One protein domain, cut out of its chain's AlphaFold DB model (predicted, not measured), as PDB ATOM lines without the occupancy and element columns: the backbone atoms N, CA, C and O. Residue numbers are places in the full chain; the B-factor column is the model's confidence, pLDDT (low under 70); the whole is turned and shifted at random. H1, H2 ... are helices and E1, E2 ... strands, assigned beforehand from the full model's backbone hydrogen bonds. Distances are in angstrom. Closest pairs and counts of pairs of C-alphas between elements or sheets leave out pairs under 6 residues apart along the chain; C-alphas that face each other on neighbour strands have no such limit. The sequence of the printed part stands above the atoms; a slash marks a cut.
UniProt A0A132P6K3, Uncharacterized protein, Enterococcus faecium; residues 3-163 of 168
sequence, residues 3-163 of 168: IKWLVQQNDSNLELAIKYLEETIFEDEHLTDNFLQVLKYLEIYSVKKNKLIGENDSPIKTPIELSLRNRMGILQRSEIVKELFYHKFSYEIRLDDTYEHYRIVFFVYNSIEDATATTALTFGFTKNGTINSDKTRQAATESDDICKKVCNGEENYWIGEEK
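Overview. This is residues 3 to 163 of the 168 residues of an uncharacterized protein of Enterococcus faecium (UniProt A0A132P6K3). A strongly twisted sheet of six strands, curled like part of a barrel, wraps round helix H2, with H1 on the same face over E8, while H3 packs on the opposite face along E7. A small hairpin, E2 and E3, packs by the end of E7 and the start of E8. The printed part has 161 residues with three named helices and eight named strands, in the order E1 H1 H2 E2 E3 E4 E5 E6 E7 E8 H3, and its class is mixed, helices and strands. The large sheet is mixed, in the order E1, E8, E7, E6, E5, E4. The whole is compact, with a radius of gyration of the C-alphas of 15.1 A, and rounded, spanning 45 by 40 by 31 A.

Along the chain. Find C-alpha 3 at (23.322, 53.098, -8.301), where E1 begins, residues 3 to 6. H1 follows at residues 17 to 25, then H2 at 29 to 42, 19.9 A long. Next come E2, residues 46 to 48, E3, 51 to 53, and E4, 64 to 69. E5 is residues 75 to 83, 23.8 A, and E6 is 90 to 96, 18.9 A. E7, residues 101 to 110, and E8, 117 to 127, each measure 29.2 A; E8 bends by 53 degrees at residue 123. H3 runs from residue 136 to C-alpha 151 at (27.554, 53.390, -23.661), 21.9 A.

Arrangement. Look first at E4 to E8, a meander, each strand the antiparallel neighbour of the one before: N 66 and O 78 are 3.0 A apart, N 92 and O 82 2.8 A, N 93 and O 104 2.8 A, and N 105 and O 123 2.8 A. Edge strand E1 is parallel to E8, with N 4 and O 119 2.9 A apart. H1 runs slantwise to the strands at a height over the sheet of 7.8 A; the closest C-alphas to E8 are Ala 17 and Phe 123, 4.1 A. H1 and H2 only just touch, only at the corner, with 3 pairs of C-alphas within 8 A; Ile 25 and Leu 31 are closest, 5.5 A. H3 runs along the strands at a height of 8.2 A; its closest C-alphas to E7 are Ala 140 and Val 105, 6.6 A. In the hairpin E2 and E3, N 53 and O 46 are 2.8 A apart. In H1, H2 and H3 every O i to N i+4 pair is within hydrogen-bond range.

Size, cuts and confidence. The C-alphas farthest apart, Met 72 and Asn 152, are 45.7 A apart. The printed part has no cut, and no link is long. Residues 152 to 163 hold no named element; residues 159 to 160 pair antiparallel with residues 5 to 6 of E1. Look for low pLDDT, under 70, at residues 113 to 114, 155 to 157 and 162 to 163.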
ATOM      1  N   ILE A   3      22.601  54.359  -8.453       87.88
ATOM      2  CA  ILE A   3      23.322  53.098  -8.301       87.88
ATOM      3  C   ILE A   3      22.512  52.022  -9.005       87.88
ATOM      4  O   ILE A   3      21.317  51.865  -8.757       87.88
ATOM      5  N   LYS A   4      23.176  51.297  -9.899       89.75
ATOM      6  CA  LYS A   4      22.615  50.145 -10.594       89.75
ATOM      7  C   LYS A   4      23.531  48.941 -10.452       89.75
ATOM      8  O   LYS A   4      24.717  49.074 -10.137       89.75
ATOM      9  N   TRP A   5      22.977  47.770 -10.724       90.00
ATOM     10  CA  TRP A   5      23.624  46.492 -10.453       90.00
ATOM     11  C   TRP A   5      23.587  45.626 -11.693       90.00
ATOM     12  O   TRP A   5      22.558  45.541 -12.362       90.00
ATOM     13  N   LEU A   6      24.692  44.954 -11.991       90.62
ATOM     14  CA  LEU A   6      24.690  43.880 -12.972       90.62
ATOM     15  C   LEU A   6      23.899  42.691 -12.400       90.62
ATOM     16  O   LEU A   6      24.336  42.073 -11.433       90.62
ATOM     17  N   VAL A   7      22.741  42.380 -12.987       87.81
ATOM     18  CA  VAL A   7      21.838  41.309 -12.514       87.81
ATOM     19  C   VAL A   7      22.091  39.967 -13.197       87.81
ATOM     20  O   VAL A   7      21.673  38.923 -12.706       87.81
ATOM     21  N   GLN A   8      22.786  39.976 -14.334       83.19
ATOM     22  CA  GLN A   8      23.179  38.766 -15.046       83.19
ATOM     23  C   GLN A   8      24.440  39.006 -15.872       83.19
ATOM     24  O   GLN A   8      24.619  40.075 -16.452       83.19
ATOM     25  N   GLN A   9      25.280  37.978 -15.963       78.69
ATOM     26  CA  GLN A   9      26.380  37.914 -16.914       78.69
ATOM     27  C   GLN A   9      26.547  36.473 -17.377       78.69
ATOM     28  O   GLN A   9      26.874  35.589 -16.584       78.69
ATOM     29  N   ASN A  10      26.329  36.239 -18.667       72.81
ATOM     30  CA  ASN A  10      26.522  34.916 -19.244       72.81
ATOM     31  C   ASN A  10      28.022  34.624 -19.380       72.81
ATOM     32  O   ASN A  10      28.809  35.519 -19.681       72.81
ATOM     33  N   ASP A  11      28.402  33.364 -19.167       74.00
ATOM     34  CA  ASP A  11      29.758  32.841 -19.389       74.00
ATOM     35  C   ASP A  11      30.869  33.400 -18.477       74.00
ATOM     36  O   ASP A  11      32.055  33.219 -18.765       74.00
ATOM     37  N   SER A  12      30.515  34.023 -17.346       81.56
ATOM     38  CA  SER A  12      31.489  34.466 -16.343       81.56
ATOM     39  C   SER A  12      31.537  33.543 -15.125       81.56
ATOM     40  O   SER A  12      30.514  33.126 -14.592       81.56
ATOM     41  N   ASN A  13      32.754  33.265 -14.650       87.00
ATOM     42  CA  ASN A  13      32.996  32.617 -13.353       87.00
ATOM     43  C   ASN A  13      33.167  33.644 -12.216       87.00
ATOM     44  O   ASN A  13      33.649  33.291 -11.138       87.00
ATOM     45  N   LEU A  14      32.891  34.922 -12.481       94.06
ATOM     46  CA  LEU A  14      32.919  35.978 -11.479       94.06
ATOM     47  C   LEU A  14      31.587  36.043 -10.745       94.06
ATOM     48  O   LEU A  14      30.523  35.814 -11.316       94.06
ATOM     49  N   GLU A  15      31.660  36.399  -9.473       95.19
ATOM     50  CA  GLU A  15      30.476  36.635  -8.671       95.19
ATOM     51  C   GLU A  15      29.949  38.052  -8.906       95.19
ATOM     52  O   GLU A  15      30.709  39.024  -8.881       95.19
ATOM     53  N   LEU A  16      28.643  38.169  -9.161       95.50
ATOM     54  CA  LEU A  16      27.990  39.463  -9.343       95.50
ATOM     55  C   LEU A  16      28.045  40.266  -8.041       95.50
ATOM     56  O   LEU A  16      27.866  39.717  -6.956       95.50
ATOM     57  N   ALA A  17      28.253  41.579  -8.155       95.88
ATOM     58  CA  ALA A  17      28.376  42.470  -7.003       95.88
ATOM     59  C   ALA A  17      27.144  42.418  -6.096       95.88
ATOM     60  O   ALA A  17      27.303  42.372  -4.885       95.88
ATOM     61  N   ILE A  18      25.947  42.389  -6.685       93.25
ATOM     62  CA  ILE A  18      24.668  42.246  -5.976       93.25
ATOM     63  C   ILE A  18      24.678  41.042  -5.026       93.25
ATOM     64  O   ILE A  18      24.575  41.206  -3.816       93.25
ATOM     65  N   LYS A  19      24.957  39.852  -5.564       93.25
ATOM     66  CA  LYS A  19      25.007  38.607  -4.802       93.25
ATOM     67  C   LYS A  19      26.110  38.628  -3.741       93.25
ATOM     68  O   LYS A  19      25.892  38.238  -2.603       93.25
ATOM     69  N   TYR A  20      27.297  39.111  -4.108       95.81
ATOM     70  CA  TYR A  20      28.417  39.218  -3.175       95.81
ATOM     71  C   TYR A  20      28.106  40.152  -1.998       95.81
ATOM     72  O   TYR A  20      28.497  39.887  -0.863       95.81
ATOM     73  N   LEU A  21      27.406  41.258  -2.257       94.38
ATOM     74  CA  LEU A  21      27.001  42.183  -1.209       94.38
ATOM     75  C   LEU A  21      25.994  41.535  -0.266       94.38
ATOM     76  O   LEU A  21      26.217  41.588   0.937       94.38
ATOM     77  N   GLU A  22      24.965  40.878  -0.800       92.81
ATOM     78  CA  GLU A  22      23.966  40.147  -0.010       92.81
ATOM     79  C   GLU A  22      24.595  39.051   0.853       92.81
ATOM     80  O   GLU A  22      24.356  39.007   2.052       92.81
ATOM     81  N   GLU A  23      25.430  38.191   0.267       94.25
ATOM     82  CA  GLU A  23      25.932  36.995   0.951       94.25
ATOM     83  C   GLU A  23      27.173  37.254   1.824       94.25
ATOM     84  O   GLU A  23      27.522  36.410   2.650       94.25
ATOM     85  N   THR A  24      27.878  38.378   1.633       94.44
ATOM     86  CA  THR A  24      29.149  38.659   2.334       94.44
ATOM     87  C   THR A  24      29.161  39.997   3.060       94.44
ATOM     88  O   THR A  24      29.528  40.052   4.230       94.44
ATOM     89  N   ILE A  25      28.828  41.096   2.380       95.69
ATOM     90  CA  ILE A  25      29.013  42.437   2.955       95.69
ATOM     91  C   ILE A  25      27.880  42.785   3.919       95.69
ATOM     92  O   ILE A  25      28.162  43.296   4.998       95.69
ATOM     93  N   PHE A  26      26.633  42.484   3.556       94.44
ATOM     94  CA  PHE A  26      25.443  42.798   4.351       94.44
ATOM     95  C   PHE A  26      25.230  41.866   5.546       94.44
ATOM     96  O   PHE A  26      24.571  42.247   6.510       94.44
ATOM     97  N   GLU A  27      25.873  40.699   5.545       94.38
ATOM     98  CA  GLU A  27      25.932  39.800   6.703       94.38
ATOM     99  C   GLU A  27      26.866  40.316   7.820       94.38
ATOM    100  O   GLU A  27      26.831  39.820   8.947       94.38
ATOM    101  N   ASP A  28      27.700  41.324   7.537       93.56
ATOM    102  CA  ASP A  28      28.609  41.942   8.501       93.56
ATOM    103  C   ASP A  28      28.276  43.434   8.682       93.56
ATOM    104  O   ASP A  28      28.514  44.265   7.802       93.56
ATOM    105  N   GLU A  29      27.757  43.793   9.862       92.38
ATOM    106  CA  GLU A  29      27.365  45.169  10.215       92.38
ATOM    107  C   GLU A  29      28.508  46.174   9.986       92.38
ATOM    108  O   GLU A  29      28.300  47.273   9.471       92.38
ATOM    109  N   HIS A  30      29.747  45.779  10.290       93.00
ATOM    110  CA  HIS A  30      30.906  46.645  10.127       93.00
ATOM    111  C   HIS A  30      31.215  46.937   8.653       93.00
ATOM    112  O   HIS A  30      31.509  48.081   8.282       93.00
ATOM    113  N   LEU A  31      31.183  45.899   7.816       94.25
ATOM    114  CA  LEU A  31      31.425  46.043   6.381       94.25
ATOM    115  C   LEU A  31      30.284  46.803   5.711       94.25
ATOM    116  O   LEU A  31      30.552  47.663   4.871       94.25
ATOM    117  N   THR A  32      29.047  46.549   6.138       95.06
ATOM    118  CA  THR A  32      27.845  47.265   5.698       95.06
ATOM    119  C   THR A  32      27.982  48.761   5.943       95.06
ATOM    120  O   THR A  32      27.928  49.547   4.997       95.06
ATOM    121  N   ASP A  33      28.253  49.170   7.183       93.31
ATOM    122  CA  ASP A  33      28.406  50.581   7.548       93.31
ATOM    123  C   ASP A  33      29.485  51.282   6.720       93.31
ATOM    124  O   ASP A  33      29.315  52.426   6.276       93.31
ATOM    125  N   ASN A  34      30.618  50.610   6.515       94.81
ATOM    126  CA  ASN A  34      31.711  51.149   5.720       94.81
ATOM    127  C   ASN A  34      31.333  51.239   4.235       94.81
ATOM    128  O   ASN A  34      31.590  52.267   3.608       94.81
ATOM    129  N   PHE A  35      30.682  50.219   3.678       95.31
ATOM    130  CA  PHE A  35      30.213  50.222   2.294       95.31
ATOM    131  C   PHE A  35      29.217  51.355   2.031       95.31
ATOM    132  O   PHE A  35      29.396  52.128   1.088       95.31
ATOM    133  N   LEU A  36      28.220  51.519   2.901       93.62
ATOM    134  CA  LEU A  36      27.218  52.579   2.781       93.62
ATOM    135  C   LEU A  36      27.846  53.976   2.873       93.62
ATOM    136  O   LEU A  36      27.461  54.885   2.134       93.62
ATOM    137  N   GLN A  37      28.857  54.154   3.730       93.19
ATOM    138  CA  GLN A  37      29.630  55.398   3.778       93.19
ATOM    139  C   GLN A  37      30.392  55.660   2.477       93.19
ATOM    140  O   GLN A  37      30.417  56.803   2.018       93.19
ATOM    141  N   VAL A  38      30.981  54.628   1.864       94.31
ATOM    142  CA  VAL A  38      31.647  54.756   0.559       94.31
ATOM    143  C   VAL A  38      30.648  55.157  -0.525       94.31
ATOM    144  O   VAL A  38      30.928  56.095  -1.269       94.31
ATOM    145  N   LEU A  39      29.479  54.512  -0.591       92.31
ATOM    146  CA  LEU A  39      28.438  54.858  -1.564       92.31
ATOM    147  C   LEU A  39      27.970  56.305  -1.404       92.31
ATOM    148  O   LEU A  39      27.987  57.065  -2.371       92.31
ATOM    149  N   LYS A  40      27.660  56.722  -0.175       90.38
ATOM    150  CA  LYS A  40      27.274  58.107   0.121       90.38
ATOM    151  C   LYS A  40      28.367  59.106  -0.254       90.38
ATOM    152  O   LYS A  40      28.080  60.208  -0.708       90.38
ATOM    153  N   TYR A  41      29.633  58.738  -0.061       89.81
ATOM    154  CA  TYR A  41      30.750  59.583  -0.466       89.81
ATOM    155  C   TYR A  41      30.885  59.662  -1.990       89.81
ATOM    156  O   TYR A  41      31.226  60.716  -2.513       89.81
ATOM    157  N   LEU A  42      30.579  58.586  -2.720       88.62
ATOM    158  CA  LEU A  42      30.595  58.584  -4.184       88.62
ATOM    159  C   LEU A  42      29.536  59.514  -4.799       88.62
ATOM    160  O   LEU A  42      29.758  60.042  -5.890       88.62
ATOM    161  N   GLU A  43      28.432  59.781  -4.098       86.38
ATOM    162  CA  GLU A  43      27.358  60.670  -4.567       86.38
ATOM    163  C   GLU A  43      27.803  62.121  -4.808       86.38
ATOM    164  O   GLU A  43      27.145  62.826  -5.575       86.38
ATOM    165  N   ILE A  44      28.905  62.573  -4.195       85.94
ATOM    166  CA  ILE A  44      29.417  63.945  -4.371       85.94
ATOM    167  C   ILE A  44      30.073  64.156  -5.742       85.94
ATOM    168  O   ILE A  44      30.258  65.293  -6.179       85.94
ATOM    169  N   TYR A  45      30.470  63.072  -6.410       88.25
ATOM    170  CA  TYR A  45      31.178  63.141  -7.680       88.25
ATOM    171  C   TYR A  45      30.204  63.265  -8.851       88.25
ATOM    172  O   TYR A  45      29.087  62.752  -8.841       88.25
ATOM    173  N   SER A  46      30.655  63.938  -9.905       89.25
ATOM    174  CA  SER A  46      29.947  63.992 -11.184       89.25
ATOM    175  C   SER A  46      30.517  62.963 -12.155       89.25
ATOM    176  O   SER A  46      31.638  62.484 -11.984       89.25
ATOM    177  N   VAL A  47      29.766  62.643 -13.209       89.62
ATOM    178  CA  VAL A  47      30.229  61.746 -14.275       89.62
ATOM    179  C   VAL A  47      30.308  62.501 -15.595       89.62
ATOM    180  O   VAL A  47      29.367  63.165 -16.029       89.62
ATOM    181  N   LYS A  48      31.462  62.410 -16.259       88.06
ATOM    182  CA  LYS A  48      31.697  63.028 -17.570       88.06
ATOM    183  C   LYS A  48      32.538  62.104 -18.423       88.06
ATOM    184  O   LYS A  48      33.614  61.682 -18.009       88.06
ATOM    185  N   LYS A  49      32.065  61.814 -19.640       86.94
ATOM    186  CA  LYS A  49      32.736  60.877 -20.563       86.94
ATOM    187  C   LYS A  49      33.068  59.535 -19.879       86.94
ATOM    188  O   LYS A  49      34.166  59.012 -20.062       86.94
ATOM    189  N   ASN A  50      32.123  59.017 -19.089       87.56
ATOM    190  CA  ASN A  50      32.219  57.737 -18.373       87.56
ATOM    191  C   ASN A  50      33.389  57.669 -17.381       87.56
ATOM    192  O   ASN A  50      34.035  56.638 -17.218       87.56
ATOM    193  N   LYS A  51      33.699  58.807 -16.754       90.44
ATOM    194  CA  LYS A  51      34.688  58.924 -15.685       90.44
ATOM    195  C   LYS A  51      34.136  59.750 -14.539       90.44
ATOM    196  O   LYS A  51      33.381  60.696 -14.775       90.44
ATOM    197  N   LEU A  52      34.558  59.406 -13.327       91.06
ATOM    198  CA  LEU A  52      34.319  60.207 -12.132       91.06
ATOM    199  C   LEU A  52      35.101  61.520 -12.224       91.06
ATOM    200  O   LEU A  52      36.286  61.530 -12.567       91.06
ATOM    201  N   ILE A  53      34.432  62.618 -11.900       90.12
ATOM    202  CA  ILE A  53      34.961  63.979 -11.906       90.12
ATOM    203  C   ILE A  53      34.660  64.613 -10.546       90.12
ATOM    204  O   ILE A  53      33.569  64.444  -9.995       90.12
ATOM    205  N   GLY A  54      35.653  65.307  -9.993       86.31
ATOM    206  CA  GLY A  54      35.555  66.021  -8.726       86.31
ATOM    207  C   GLY A  54      34.707  67.280  -8.834       86.31
ATOM    208  O   GLY A  54      34.193  67.634  -9.898       86.31
ATOM    209  N   GLU A  55      34.605  68.003  -7.723       78.50
ATOM    210  CA  GLU A  55      33.973  69.319  -7.718       78.50
ATOM    211  C   GLU A  55      34.637  70.242  -8.758       78.50
ATOM    212  O   GLU A  55      35.855  70.203  -8.979       78.50
ATOM    213  N   ASN A  56      33.825  71.079  -9.408       79.94
ATOM    214  CA  ASN A  56      34.259  72.047 -10.425       79.94
ATOM    215  C   ASN A  56      34.926  71.432 -11.667       79.94
ATOM    216  O   ASN A  56      35.872  72.004 -12.209       79.94
ATOM    217  N   ASP A  57      34.442  70.277 -12.133       80.94
ATOM    218  CA  ASP A  57      34.938  69.617 -13.351       80.94
ATOM    219  C   ASP A  57      36.418  69.161 -13.270       80.94
ATOM    220  O   ASP A  57      37.063  68.878 -14.287       80.94
ATOM    221  N   SER A  58      36.981  69.073 -12.058       85.12
ATOM    222  CA  SER A  58      38.382  68.704 -11.842       85.12
ATOM    223  C   SER A  58      38.610  67.185 -11.930       85.12
ATOM    224  O   SER A  58      37.772  66.405 -11.473       85.12
ATOM    225  N   PRO A  59      39.738  66.710 -12.495       82.94
ATOM    226  CA  PRO A  59      40.069  65.288 -12.457       82.94
ATOM    227  C   PRO A  59      40.140  64.788 -11.013       82.94
ATOM    228  O   PRO A  59      40.818  65.398 -10.182       82.94
ATOM    229  N   ILE A  60      39.478  63.667 -10.715       87.31
ATOM    230  CA  ILE A  60      39.609  63.054  -9.394       87.31
ATOM    231  C   ILE A  60      41.039  62.555  -9.189       87.31
ATOM    232  O   ILE A  60      41.664  61.997 -10.094       87.31
ATOM    233  N   LYS A  61      41.559  62.731  -7.975       86.94
ATOM    234  CA  LYS A  61      42.798  62.077  -7.565       86.94
ATOM    235  C   LYS A  61      42.449  60.696  -7.023       86.94
ATOM    236  O   LYS A  61      41.693  60.596  -6.064       86.94
ATOM    237  N   THR A  62      43.002  59.654  -7.634       86.50
ATOM    238  CA  THR A  62      42.880  58.274  -7.154       86.50
ATOM    239  C   THR A  62      44.215  57.795  -6.555       86.50
ATOM    240  O   THR A  62      45.276  58.223  -7.024       86.50
ATOM    241  N   PRO A  63      44.197  56.939  -5.514       90.75
ATOM    242  CA  PRO A  63      43.013  56.442  -4.810       90.75
ATOM    243  C   PRO A  63      42.293  57.546  -4.014       90.75
ATOM    244  O   PRO A  63      42.918  58.489  -3.530       90.75
ATOM    245  N   ILE A  64      40.968  57.433  -3.929       92.44
ATOM    246  CA  ILE A  64      40.132  58.246  -3.044       92.44
ATOM    247  C   ILE A  64      40.264  57.658  -1.646       92.44
ATOM    248  O   ILE A  64      40.174  56.440  -1.470       92.44
ATOM    249  N   GLU A  65      40.458  58.519  -0.658       93.56
ATOM    250  CA  GLU A  65      40.655  58.115   0.726       93.56
ATOM    251  C   GLU A  65      39.564  58.700   1.615       93.56
ATOM    252  O   GLU A  65      39.211  59.874   1.495       93.56
ATOM    253  N   LEU A  66      39.077  57.884   2.544       92.56
ATOM    254  CA  LEU A  66      38.085  58.270   3.535       92.56
ATOM    255  C   LEU A  66      38.502  57.730   4.901       92.56
ATOM    256  O   LEU A  66      39.125  56.676   5.016       92.56
ATOM    257  N   SER A  67      38.173  58.481   5.944       93.06
ATOM    258  CA  SER A  67      38.335  58.022   7.315       93.06
ATOM    259  C   SER A  67      37.160  57.115   7.672       93.06
ATOM    260  O   SER A  67      36.065  57.612   7.916       93.06
ATOM    261  N   LEU A  68      37.392  55.806   7.690       91.88
ATOM    262  CA  LEU A  68      36.406  54.788   8.050       91.88
ATOM    263  C   LEU A  68      36.713  54.237   9.442       91.88
ATOM    264  O   LEU A  68      37.849  54.307   9.916       91.88
ATOM    265  N   ARG A  69      35.703  53.706  10.131       90.00
ATOM    266  CA  ARG A  69      35.968  52.968  11.371       90.00
ATOM    267  C   ARG A  69      36.545  51.607  11.004       90.00
ATOM    268  O   ARG A  69      36.204  51.058   9.963       90.00
ATOM    269  N   ASN A  70      37.402  51.067  11.860       89.56
ATOM    270  CA  ASN A  70      37.759  49.651  11.855       89.56
ATOM    271  C   ASN A  70      36.839  48.862  12.804       89.56
ATOM    272  O   ASN A  70      36.000  49.455  13.489       89.56
ATOM    273  N   ARG A  71      37.011  47.538  12.892       88.81
ATOM    274  CA  ARG A  71      36.192  46.672  13.765       88.81
ATOM    275  C   ARG A  71      36.234  47.037  15.252       88.81
ATOM    276  O   ARG A  71      35.313  46.714  15.990       88.81
ATOM    277  N   MET A  72      37.281  47.725  15.706       90.19
ATOM    278  CA  MET A  72      37.382  48.229  17.083       90.19
ATOM    279  C   MET A  72      36.690  49.590  17.270       90.19
ATOM    280  O   MET A  72      36.794  50.199  18.334       90.19
ATOM    281  N   GLY A  73      36.030  50.111  16.232       87.69
ATOM    282  CA  GLY A  73      35.394  51.425  16.224       87.69
ATOM    283  C   GLY A  73      36.371  52.596  16.074       87.69
ATOM    284  O   GLY A  73      35.944  53.751  16.159       87.69
ATOM    285  N   ILE A  74      37.663  52.338  15.847       91.25
ATOM    286  CA  ILE A  74      38.697  53.372  15.716       91.25
ATOM    287  C   ILE A  74      38.671  53.922  14.295       91.25
ATOM    288  O   ILE A  74      38.678  53.164  13.329       91.25
ATOM    289  N   LEU A  75      38.658  55.249  14.171       92.50
ATOM    290  CA  LEU A  75      38.681  55.921  12.879       92.50
ATOM    291  C   LEU A  75      40.093  55.867  12.274       92.50
ATOM    292  O   LEU A  75      41.056  56.303  12.905       92.50
ATOM    293  N   GLN A  76      40.207  55.371  11.047       91.19
ATOM    294  CA  GLN A  76      41.460  55.240  10.315       91.19
ATOM    295  C   GLN A  76      41.271  55.674   8.860       91.19
ATOM    296  O   GLN A  76      40.222  55.459   8.258       91.19
ATOM    297  N   ARG A  77      42.300  56.307   8.293       93.00
ATOM    298  CA  ARG A  77      42.320  56.670   6.875       93.00
ATOM    299  C   ARG A  77      42.513  55.410   6.030       93.00
ATOM    300  O   ARG A  77      43.506  54.710   6.223       93.00
ATOM    301  N   SER A  78      41.604  55.187   5.088       92.44
ATOM    302  CA  SER A  78      41.598  54.032   4.191       92.44
ATOM    303  C   SER A  78      41.448  54.481   2.742       92.44
ATOM    304  O   SER A  78      40.708  55.422   2.454       92.44
ATOM    305  N   GLU A  79      42.136  53.808   1.820       94.62
ATOM    306  CA  GLU A  79      41.880  53.939   0.383       94.62
ATOM    307  C   GLU A  79      40.575  53.215   0.059       94.62
ATOM    308  O   GLU A  79      40.522  51.993   0.151       94.62
ATOM    309  N   ILE A  80      39.530  53.947  -0.319       94.75
ATOM    310  CA  ILE A  80      38.185  53.383  -0.497       94.75
ATOM    311  C   ILE A  80      37.809  53.153  -1.954       94.75
ATOM    312  O   ILE A  80      36.995  52.282  -2.238       94.75
ATOM    313  N   VAL A  81      38.382  53.921  -2.884       95.88
ATOM    314  CA  VAL A  81      38.107  53.784  -4.317       95.88
ATOM    315  C   VAL A  81      39.389  53.973  -5.104       95.88
ATOM    316  O   VAL A  81      40.116  54.947  -4.913       95.88
ATOM    317  N   LYS A  82      39.658  53.062  -6.034       95.44
ATOM    318  CA  LYS A  82      40.827  53.122  -6.912       95.44
ATOM    319  C   LYS A  82      40.417  52.980  -8.375       95.44
ATOM    320  O   LYS A  82      39.637  52.100  -8.709       95.44
ATOM    321  N   GLU A  83      40.992  53.799  -9.255       94.62
ATOM    322  CA  GLU A  83      40.928  53.566 -10.707       94.62
ATOM    323  C   GLU A  83      41.832  52.380 -11.074       94.62
ATOM    324  O   GLU A  83      43.007  52.323 -10.685       94.62
ATOM    325  N   LEU A  84      41.290  51.405 -11.804       94.06
ATOM    326  CA  LEU A  84      42.027  50.198 -12.157       94.06
ATOM    327  C   LEU A  84      42.927  50.461 -13.364       94.06
ATOM    328  O   LEU A  84      42.482  50.692 -14.482       94.06
ATOM    329  N   PHE A  85      44.236  50.432 -13.125       85.38
ATOM    330  CA  PHE A  85      45.230  50.748 -14.145       85.38
ATOM    331  C   PHE A  85      45.140  49.792 -15.345       85.38
ATOM    332  O   PHE A  85      44.977  48.590 -15.162       85.38
ATOM    333  N   TYR A  86      45.280  50.331 -16.561       87.88
ATOM    334  CA  TYR A  86      45.039  49.655 -17.851       87.88
ATOM    335  C   TYR A  86      43.582  49.289 -18.174       87.88
ATOM    336  O   TYR A  86      43.333  48.771 -19.262       87.88
ATOM    337  N   HIS A  87      42.633  49.621 -17.302       91.69
ATOM    338  CA  HIS A  87      41.203  49.502 -17.565       91.69
ATOM    339  C   HIS A  87      40.620  50.911 -17.693       91.69
ATOM    340  O   HIS A  87      40.898  51.800 -16.890       91.69
ATOM    341  N   LYS A  88      39.910  51.173 -18.788       87.44
ATOM    342  CA  LYS A  88      39.555  52.537 -19.204       87.44
ATOM    343  C   LYS A  88      38.401  53.115 -18.386       87.44
ATOM    344  O   LYS A  88      38.334  54.341 -18.248       87.44
ATOM    345  N   PHE A  89      37.510  52.252 -17.906       91.31
ATOM    346  CA  PHE A  89      36.245  52.638 -17.281       91.31
ATOM    347  C   PHE A  89      36.098  52.113 -15.853       91.31
ATOM    348  O   PHE A  89      35.279  52.631 -15.095       91.31
ATOM    349  N   SER A  90      36.883  51.099 -15.492       95.88
ATOM    350  CA  SER A  90      36.703  50.366 -14.247       95.88
ATOM    351  C   SER A  90      37.383  51.013 -13.039       95.88
ATOM    352  O   SER A  90      38.560  51.392 -13.051       95.88
ATOM    353  N   TYR A  91      36.634  51.035 -11.947       97.06
ATOM    354  CA  TYR A  91      37.040  51.421 -10.608       97.06
ATOM    355  C   TYR A  91      36.818  50.247  -9.647       97.06
ATOM    356  O   TYR A  91      36.087  49.301  -9.932       97.06
ATOM    357  N   GLU A  92      37.468  50.309  -8.492       97.19
ATOM    358  CA  GLU A  92      37.402  49.301  -7.436       97.19
ATOM    359  C   GLU A  92      37.066  49.992  -6.117       97.19
ATOM    360  O   GLU A  92      37.864  50.806  -5.644       97.19
ATOM    361  N   ILE A  93      35.917  49.660  -5.525       97.50
ATOM    362  CA  ILE A  93      35.639  49.917  -4.109       97.50
ATOM    363  C   ILE A  93      36.472  48.943  -3.278       97.50
ATOM    364  O   ILE A  93      36.571  47.754  -3.597       97.50
ATOM    365  N   ARG A  94      37.067  49.460  -2.207       96.38
ATOM    366  CA  ARG A  94      37.947  48.738  -1.294       96.38
ATOM    367  C   ARG A  94      37.411  48.848   0.122       96.38
ATOM    368  O   ARG A  94      37.371  49.938   0.689       96.38
ATOM    369  N   LEU A  95      37.042  47.707   0.685       95.25
ATOM    370  CA  LEU A  95      36.777  47.563   2.109       95.25
ATOM    371  C   LEU A  95      37.863  46.627   2.632       95.25
ATOM    372  O   LEU A  95      37.933  45.467   2.233       95.25
ATOM    373  N   ASP A  96      38.782  47.168   3.423       90.75
ATOM    374  CA  ASP A  96      39.939  46.427   3.914       90.75
ATOM    375  C   ASP A  96      39.769  46.079   5.386       90.75
ATOM    376  O   ASP A  96      39.493  46.944   6.219       90.75
ATOM    377  N   ASP A  97      40.006  44.810   5.688       84.69
ATOM    378  CA  ASP A  97      40.220  44.294   7.026       84.69
ATOM    379  C   ASP A  97      41.637  43.698   7.122       84.69
ATOM    380  O   ASP A  97      42.403  43.658   6.158       84.69
ATOM    381  N   THR A  98      42.014  43.253   8.315       83.25
ATOM    382  CA  THR A  98      43.369  42.816   8.666       83.25
ATOM    383  C   THR A  98      43.894  41.704   7.754       83.25
ATOM    384  O   THR A  98      45.081  41.687   7.432       83.25
ATOM    385  N   TYR A  99      43.024  40.775   7.348       85.88
ATOM    386  CA  TYR A  99      43.393  39.600   6.547       85.88
ATOM    387  C   TYR A  99      42.580  39.453   5.260       85.88
ATOM    388  O   TYR A  99      42.961  38.679   4.379       85.88
ATOM    389  N   GLU A 100      41.470  40.178   5.158       91.88
ATOM    390  CA  GLU A 100      40.528  40.075   4.056       91.88
ATOM    391  C   GLU A 100      40.325  41.438   3.414       91.88
ATOM    392  O   GLU A 100      40.181  42.469   4.069       91.88
ATOM    393  N   HIS A 101      40.344  41.426   2.092       94.81
ATOM    394  CA  HIS A 101      40.302  42.609   1.260       94.81
ATOM    395  C   HIS A 101      39.109  42.470   0.324       94.81
ATOM    396  O   HIS A 101      39.221  41.876  -0.753       94.81
ATOM    397  N   TYR A 102      37.966  42.998   0.738       96.81
ATOM    398  CA  TYR A 102      36.724  42.913  -0.019       96.81
ATOM    399  C   TYR A 102      36.739  43.959  -1.132       96.81
ATOM    400  O   TYR A 102      37.116  45.122  -0.919       96.81
ATOM    401  N   ARG A 103      36.410  43.530  -2.348       97.38
ATOM    402  CA  ARG A 103      36.480  44.349  -3.558       97.38
ATOM    403  C   ARG A 103      35.160  44.308  -4.289       97.38
ATOM    404  O   ARG A 103      34.617  43.233  -4.518       97.38
ATOM    405  N   ILE A 104      34.696  45.482  -4.706       98.12
ATOM    406  CA  ILE A 104      33.570  45.616  -5.627       98.12
ATOM    407  C   ILE A 104      34.047  46.417  -6.835       98.12
ATOM    408  O   ILE A 104      34.477  47.563  -6.701       98.12
ATOM    409  N   VAL A 105      34.004  45.807  -8.016       98.00
ATOM    410  CA  VAL A 105      34.361  46.463  -9.278       98.00
ATOM    411  C   VAL A 105      33.134  47.146  -9.856       98.00
ATOM    412  O   VAL A 105      32.033  46.586  -9.877       98.00
ATOM    413  N   PHE A 106      33.327  48.362 -10.348       96.75
ATOM    414  CA  PHE A 106      32.259  49.172 -10.911       96.75
ATOM    415  C   PHE A 106      32.764  50.068 -12.033       96.75
ATOM    416  O   PHE A 106      33.964  50.294 -12.175       96.75
ATOM    417  N   PHE A 107      31.842  50.615 -12.812       95.38
ATOM    418  CA  PHE A 107      32.124  51.710 -13.734       95.38
ATOM    419  C   PHE A 107      31.057  52.789 -13.596       95.38
ATOM    420  O   PHE A 107      30.009  52.581 -12.982       95.38
ATOM    421  N   VAL A 108      31.331  53.952 -14.179       93.56
ATOM    422  CA  VAL A 108      30.383  55.063 -14.203       93.56
ATOM    423  C   VAL A 108      30.069  55.483 -15.625       93.56
ATOM    424  O   VAL A 108      30.936  55.460 -16.498       93.56
ATOM    425  N   TYR A 109      28.832  55.893 -15.865       90.62
ATOM    426  CA  TYR A 109      28.379  56.380 -17.163       90.62
ATOM    427  C   TYR A 109      27.274  57.418 -16.977       90.62
ATOM    428  O   TYR A 109      26.684  57.518 -15.904       90.62
ATOM    429  N   ASN A 110      27.021  58.211 -18.015       86.94
ATOM    430  CA  ASN A 110      25.801  59.011 -18.072       86.94
ATOM    431  C   ASN A 110      24.776  58.213 -18.865       86.94
ATOM    432  O   ASN A 110      25.038  57.860 -20.018       86.94
ATOM    433  N   SER A 111      23.646  57.914 -18.236       75.00
ATOM    434  CA  SER A 111      22.528  57.239 -18.883       75.00
ATOM    435  C   SER A 111      22.093  58.012 -20.131       75.00
ATOM    436  O   SER A 111      22.019  59.242 -20.133       75.00
ATOM    437  N   ILE A 112      21.852  57.283 -21.222       70.44
ATOM    438  CA  ILE A 112      21.475  57.873 -22.512       70.44
ATOM    439  C   ILE A 112      20.064  58.476 -22.437       70.44
ATOM    440  O   ILE A 112      19.783  59.461 -23.118       70.44
ATOM    441  N   GLU A 113      19.186  57.901 -21.611       68.56
ATOM    442  CA  GLU A 113      17.759  58.238 -21.570       68.56
ATOM    443  C   GLU A 113      17.475  59.561 -20.847       68.56
ATOM    444  O   GLU A 113      16.621  60.332 -21.283       68.56
ATOM    445  N   ASP A 114      18.207  59.855 -19.774       68.62
ATOM    446  CA  ASP A 114      17.933  60.976 -18.867       68.62
ATOM    447  C   ASP A 114      19.178  61.806 -18.509       68.62
ATOM    448  O   ASP A 114      19.088  62.770 -17.750       68.62
ATOM    449  N   ALA A 115      20.339  61.476 -19.090       73.75
ATOM    450  CA  ALA A 115      21.631  62.096 -18.791       73.75
ATOM    451  C   ALA A 115      22.032  62.024 -17.305       73.75
ATOM    452  O   ALA A 115      22.922  62.766 -16.871       73.75
ATOM    453  N   THR A 116      21.421  61.123 -16.533       82.12
ATOM    454  CA  THR A 116      21.734  60.940 -15.119       82.12
ATOM    455  C   THR A 116      23.070  60.221 -14.973       82.12
ATOM    456  O   THR A 116      23.371  59.258 -15.680       82.12
ATOM    457  N   ALA A 117      23.901  60.709 -14.052       87.56
ATOM    458  CA  ALA A 117      25.136  60.039 -13.676       87.56
ATOM    459  C   ALA A 117      24.805  58.743 -12.927       87.56
ATOM    460  O   ALA A 117      24.118  58.781 -11.900       87.56
ATOM    461  N   THR A 118      25.342  57.625 -13.400       89.19
ATOM    462  CA  THR A 118      25.091  56.292 -12.851       89.19
ATOM    463  C   THR A 118      26.400  55.599 -12.482       89.19
ATOM    464  O   THR A 118      27.361  55.617 -13.254       89.19
ATOM    465  N   THR A 119      26.420  54.957 -11.316       92.38
ATOM    466  CA  THR A 119      27.411  53.961 -10.895       92.38
ATOM    467  C   THR A 119      26.822  52.571 -11.100       92.38
ATOM    468  O   THR A 119      25.821  52.229 -10.476       92.38
ATOM    469  N   ALA A 120      27.442  51.765 -11.957       93.00
ATOM    470  CA  ALA A 120      27.066  50.370 -12.167       93.00
ATOM    471  C   ALA A 120      28.039  49.444 -11.435       93.00
ATOM    472  O   ALA A 120      29.204  49.319 -11.824       93.00
ATOM    473  N   LEU A 121      27.553  48.791 -10.383       95.44
ATOM    474  CA  LEU A 121      28.285  47.780  -9.628       95.44
ATOM    475  C   LEU A 121      28.202  46.446 -10.382       95.44
ATOM    476  O   LEU A 121      27.117  46.000 -10.753       95.44
ATOM    477  N   THR A 122      29.353  45.830 -10.651       95.69
ATOM    478  CA  THR A 122      29.448  44.682 -11.574       95.69
ATOM    479  C   THR A 122      29.772  43.383 -10.857       95.69
ATOM    480  O   THR A 122      28.916  42.509 -10.771       95.69
ATOM    481  N   PHE A 123      30.975  43.267 -10.298       97.19
ATOM    482  CA  PHE A 123      31.459  42.037  -9.676       97.19
ATOM    483  C   PHE A 123      32.014  42.296  -8.281       97.19
ATOM    484  O   PHE A 123      32.601  43.353  -8.032       97.19
ATOM    485  N   GLY A 124      31.856  41.318  -7.395       97.44
ATOM    486  CA  GLY A 124      32.398  41.320  -6.038       97.44
ATOM    487  C   GLY A 124      33.338  40.138  -5.808       97.44
ATOM    488  O   GLY A 124      33.194  39.104  -6.457       97.44
ATOM    489  N   PHE A 125      34.351  40.301  -4.955       97.44
ATOM    490  CA  PHE A 125      35.222  39.205  -4.509       97.44
ATOM    491  C   PHE A 125      36.091  39.611  -3.310       97.44
ATOM    492  O   PHE A 125      36.452  40.778  -3.139       97.44
ATOM    493  N   THR A 126      36.516  38.622  -2.521       96.88
ATOM    494  CA  THR A 126      37.449  38.805  -1.395       96.88
ATOM    495  C   THR A 126      38.858  38.378  -1.793       96.88
ATOM    496  O   THR A 126      39.058  37.237  -2.211       96.88
ATOM    497  N   LYS A 127      39.863  39.246  -1.607       94.81
ATOM    498  CA  LYS A 127      41.276  38.827  -1.642       94.81
ATOM    499  C   LYS A 127      41.737  38.436  -0.244       94.81
ATOM    500  O   LYS A 127      41.525  39.180   0.708       94.81
ATOM    501  N   ASN A 128      42.438  37.315  -0.141       91.38
ATOM    502  CA  ASN A 128      42.971  36.789   1.123       91.38
ATOM    503  C   ASN A 128      44.476  36.470   1.038       91.38
ATOM    504  O   ASN A 128      44.992  35.589   1.720       91.38
ATOM    505  N   GLY A 129      45.185  37.141   0.125       84.69
ATOM    506  CA  GLY A 129      46.616  36.940  -0.112       84.69
ATOM    507  C   GLY A 129      46.963  35.750  -1.014       84.69
ATOM    508  O   GLY A 129      48.120  35.613  -1.412       84.69
ATOM    509  N   THR A 130      45.993  34.915  -1.405       88.25
ATOM    510  CA  THR A 130      46.218  33.851  -2.398       88.25
ATOM    511  C   THR A 130      46.042  34.373  -3.827       88.25
ATOM    512  O   THR A 130      45.143  35.170  -4.098       88.25
ATOM    513  N   ILE A 131      46.855  33.890  -4.773       82.88
ATOM    514  CA  ILE A 131      46.802  34.324  -6.187       82.88
ATOM    515  C   ILE A 131      45.405  34.113  -6.790       82.88
ATOM    516  O   ILE A 131      44.914  34.963  -7.523       82.88
ATOM    517  N   ASN A 132      44.742  33.005  -6.448       87.25
ATOM    518  CA  ASN A 132      43.430  32.662  -7.002       87.25
ATOM    519  C   ASN A 132      42.291  33.546  -6.471       87.25
ATOM    520  O   ASN A 132      41.248  33.630  -7.120       87.25
ATOM    521  N   SER A 133      42.486  34.190  -5.315       90.12
ATOM    522  CA  SER A 133      41.523  35.136  -4.742       90.12
ATOM    523  C   SER A 133      41.564  36.508  -5.422       90.12
ATOM    524  O   SER A 133      40.596  37.262  -5.359       90.12
ATOM    525  N   ASP A 134      42.661  36.841  -6.115       94.44
ATOM    526  CA  ASP A 134      42.761  38.103  -6.840       94.44
ATOM    527  C   ASP A 134      42.090  38.004  -8.217       94.44
ATOM    528  O   ASP A 134      42.673  37.548  -9.204       94.44
ATOM    529  N   LYS A 135      40.839  38.464  -8.274       95.81
ATOM    530  CA  LYS A 135      40.040  38.536  -9.501       95.81
ATOM    531  C   LYS A 135      40.039  39.923 -10.146       95.81
ATOM    532  O   LYS A 135      39.379  40.090 -11.170       95.81
ATOM    533  N   THR A 136      40.802  40.897  -9.628       95.38
ATOM    534  CA  THR A 136      40.710  42.311 -10.051       95.38
ATOM    535  C   THR A 136      40.841  42.471 -11.560       95.38
ATOM    536  O   THR A 136      40.020  43.144 -12.173       95.38
ATOM    537  N   ARG A 137      41.849  41.843 -12.181       95.25
ATOM    538  CA  ARG A 137      42.082  41.997 -13.625       95.25
ATOM    539  C   ARG A 137      40.946  41.412 -14.460       95.25
ATOM    540  O   ARG A 137      40.548  42.028 -15.440       95.25
ATOM    541  N   GLN A 138      40.459  40.227 -14.088       95.38
ATOM    542  CA  GLN A 138      39.379  39.566 -14.818       95.38
ATOM    543  C   GLN A 138      38.093  40.391 -14.710       95.38
ATOM    544  O   GLN A 138      37.526  40.756 -15.736       95.38
ATOM    545  N   ALA A 139      37.711  40.763 -13.484       96.25
ATOM    546  CA  ALA A 139      36.545  41.599 -13.230       96.25
ATOM    547  C   ALA A 139      36.619  42.919 -13.994       96.25
ATOM    548  O   ALA A 139      35.702  43.243 -14.729       96.25
ATOM    549  N   ALA A 140      37.746  43.626 -13.940       96.88
ATOM    550  CA  ALA A 140      37.904  44.894 -14.644       96.88
ATOM    551  C   ALA A 140      37.882  44.772 -16.176       96.88
ATOM    552  O   ALA A 140      37.435  45.688 -16.860       96.88
ATOM    553  N   THR A 141      38.383  43.670 -16.747       95.69
ATOM    554  CA  THR A 141      38.255  43.425 -18.194       95.69
ATOM    555  C   THR A 141      36.790  43.248 -18.576       95.69
ATOM    556  O   THR A 141      36.327  43.908 -19.502       95.69
ATOM    557  N   GLU A 142      36.060  42.404 -17.848       94.69
ATOM    558  CA  GLU A 142      34.649  42.140 -18.135       94.69
ATOM    559  C   GLU A 142      33.780  43.388 -17.893       94.69
ATOM    560  O   GLU A 142      32.941  43.718 -18.729       94.69
ATOM    561  N   SER A 143      34.037  44.148 -16.824       94.81
ATOM    562  CA  SER A 143      33.347  45.411 -16.526       94.81
ATOM    563  C   SER A 143      33.603  46.495 -17.574       94.81
ATOM    564  O   SER A 143      32.683  47.231 -17.925       94.81
ATOM    565  N   ASP A 144      34.819  46.595 -18.120       94.62
ATOM    566  CA  ASP A 144      35.118  47.519 -19.220       94.62
ATOM    567  C   ASP A 144      34.356  47.145 -20.502       94.62
ATOM    568  O   ASP A 144      33.940  48.034 -21.251       94.62
ATOM    569  N   ASP A 145      34.196  45.850 -20.782       92.19
ATOM    570  CA  ASP A 145      33.463  45.370 -21.955       92.19
ATOM    571  C   ASP A 145      31.952  45.578 -21.812       92.19
ATOM    572  O   ASP A 145      31.320  46.000 -22.782       92.19
ATOM    573  N   ILE A 146      31.403  45.380 -20.609       92.00
ATOM    574  CA  ILE A 146      30.038  45.790 -20.243       92.00
ATOM    575  C   ILE A 146      29.904  47.306 -20.448       92.00
ATOM    576  O   ILE A 146      29.133  47.759 -21.281       92.00
ATOM    577  N   CYS A 147      30.756  48.127 -19.828       91.75
ATOM    578  CA  CYS A 147      30.677  49.585 -19.964       91.75
ATOM    579  C   CYS A 147      30.627  50.065 -21.430       91.75
ATOM    580  O   CYS A 147      29.848  50.962 -21.761       91.75
ATOM    581  N   LYS A 148      31.412  49.459 -22.334       90.69
ATOM    582  CA  LYS A 148      31.369  49.785 -23.774       90.69
ATOM    583  C   LYS A 148      30.004  49.510 -24.389       90.69
ATOM    584  O   LYS A 148      29.516  50.361 -25.129       90.69
ATOM    585  N   LYS A 149      29.416  48.347 -24.107       88.88
ATOM    586  CA  LYS A 149      28.075  47.997 -24.578       88.88
ATOM    587  C   LYS A 149      27.042  48.972 -23.996       88.88
ATOM    588  O   LYS A 149      26.220  49.482 -24.762       88.88
ATOM    589  N   VAL A 150      27.186  49.370 -22.716       88.50
ATOM    590  CA  VAL A 150      26.202  50.261 -22.059       88.50
ATOM    591  C   VAL A 150      26.177  51.588 -22.767       88.50
ATOM    592  O   VAL A 150      25.129  52.120 -23.126       88.50
ATOM    593  N   CYS A 151      27.372  52.110 -23.009       84.50
ATOM    594  CA  CYS A 151      27.554  53.390 -23.661       84.50
ATOM    595  C   CYS A 151      27.127  53.369 -25.137       84.50
ATOM    596  O   CYS A 151      26.937  54.438 -25.713       84.50
ATOM    597  N   ASN A 152      26.964  52.183 -25.731       85.38
ATOM    598  CA  ASN A 152      26.422  51.989 -27.074       85.38
ATOM    599  C   ASN A 152      24.903  51.713 -27.077       85.38
ATOM    600  O   ASN A 152      24.319  51.622 -28.155       85.38
ATOM    601  N   GLY A 153      24.258  51.625 -25.906       78.81
ATOM    602  CA  GLY A 153      22.810  51.452 -25.765       78.81
ATOM    603  C   GLY A 153      22.321  50.000 -25.771       78.81
ATOM    604  O   GLY A 153      21.146  49.765 -26.043       78.81
ATOM    605  N   GLU A 154      23.187  49.025 -25.488       75.81
ATOM    606  CA  GLU A 154      22.855  47.593 -25.574       75.81
ATOM    607  C   GLU A 154      22.350  46.977 -24.237       75.81
ATOM    608  O   GLU A 154      21.983  45.802 -24.215       75.81
ATOM    609  N   GLU A 155      22.269  47.739 -23.127       61.47
ATOM    610  CA  GLU A 155      22.322  47.149 -21.765       61.47
ATOM    611  C   GLU A 155      21.092  47.135 -20.866       61.47
ATOM    612  O   GLU A 155      21.193  46.563 -19.777       61.47
ATOM    613  N   ASN A 156      19.960  47.740 -21.228       63.16
ATOM    614  CA  ASN A 156      18.845  47.873 -20.269       63.16
ATOM    615  C   ASN A 156      18.370  46.519 -19.679       63.16
ATOM    616  O   ASN A 156      17.691  46.491 -18.660       63.16
ATOM    617  N   TYR A 157      18.748  45.386 -20.284       61.09
ATOM    618  CA  TYR A 157      18.451  44.032 -19.811       61.09
ATOM    619  C   TYR A 157      19.384  43.487 -18.715       61.09
ATOM    620  O   TYR A 157      19.042  42.485 -18.089       61.09
ATOM    621  N   TRP A 158      20.607  44.008 -18.570       73.19
ATOM    622  CA  TRP A 158      21.649  43.390 -17.724       73.19
ATOM    623  C   TRP A 158      21.933  44.213 -16.475       73.19
ATOM    624  O   TRP A 158      22.437  43.671 -15.495       73.19
ATOM    625  N   ILE A 159      21.596  45.501 -16.503       79.81
ATOM    626  CA  ILE A 159      21.810  46.430 -15.401       79.81
ATOM    627  C   ILE A 159      20.451  46.826 -14.820       79.81
ATOM    628  O   ILE A 159      19.696  47.580 -15.434       79.81
ATOM    629  N   GLY A 160      20.140  46.286 -13.645       78.56
ATOM    630  CA  GLY A 160      18.891  46.518 -12.928       78.56
ATOM    631  C   GLY A 160      18.985  47.668 -11.927       78.56
ATOM    632  O   GLY A 160      20.064  48.014 -11.438       78.56
ATOM    633  N   GLU A 161      17.832  48.247 -11.607       71.38
ATOM    634  CA  GLU A 161      17.666  49.107 -10.438       71.38
ATOM    635  C   GLU A 161      17.265  48.238  -9.251       71.38
ATOM    636  O   GLU A 161      16.173  47.680  -9.237       71.38
ATOM    637  N   GLU A 162      18.124  48.159  -8.240       61.19
ATOM    638  CA  GLU A 162      17.693  47.729  -6.914       61.19
ATOM    639  C   GLU A 162      17.825  48.894  -5.961       61.19
ATOM    640  O   GLU A 162      18.874  49.540  -5.851       61.19
ATOM    641  N   LYS A 163      16.722  49.168  -5.274       53.03
ATOM    642  CA  LYS A 163      16.709  50.123  -4.186       53.03
ATOM    643  C   LYS A 163      17.358  49.443  -2.987       53.03
ATOM    644  O   LYS A 163      16.746  48.576  -2.379       53.03
TER     645      LYS A 163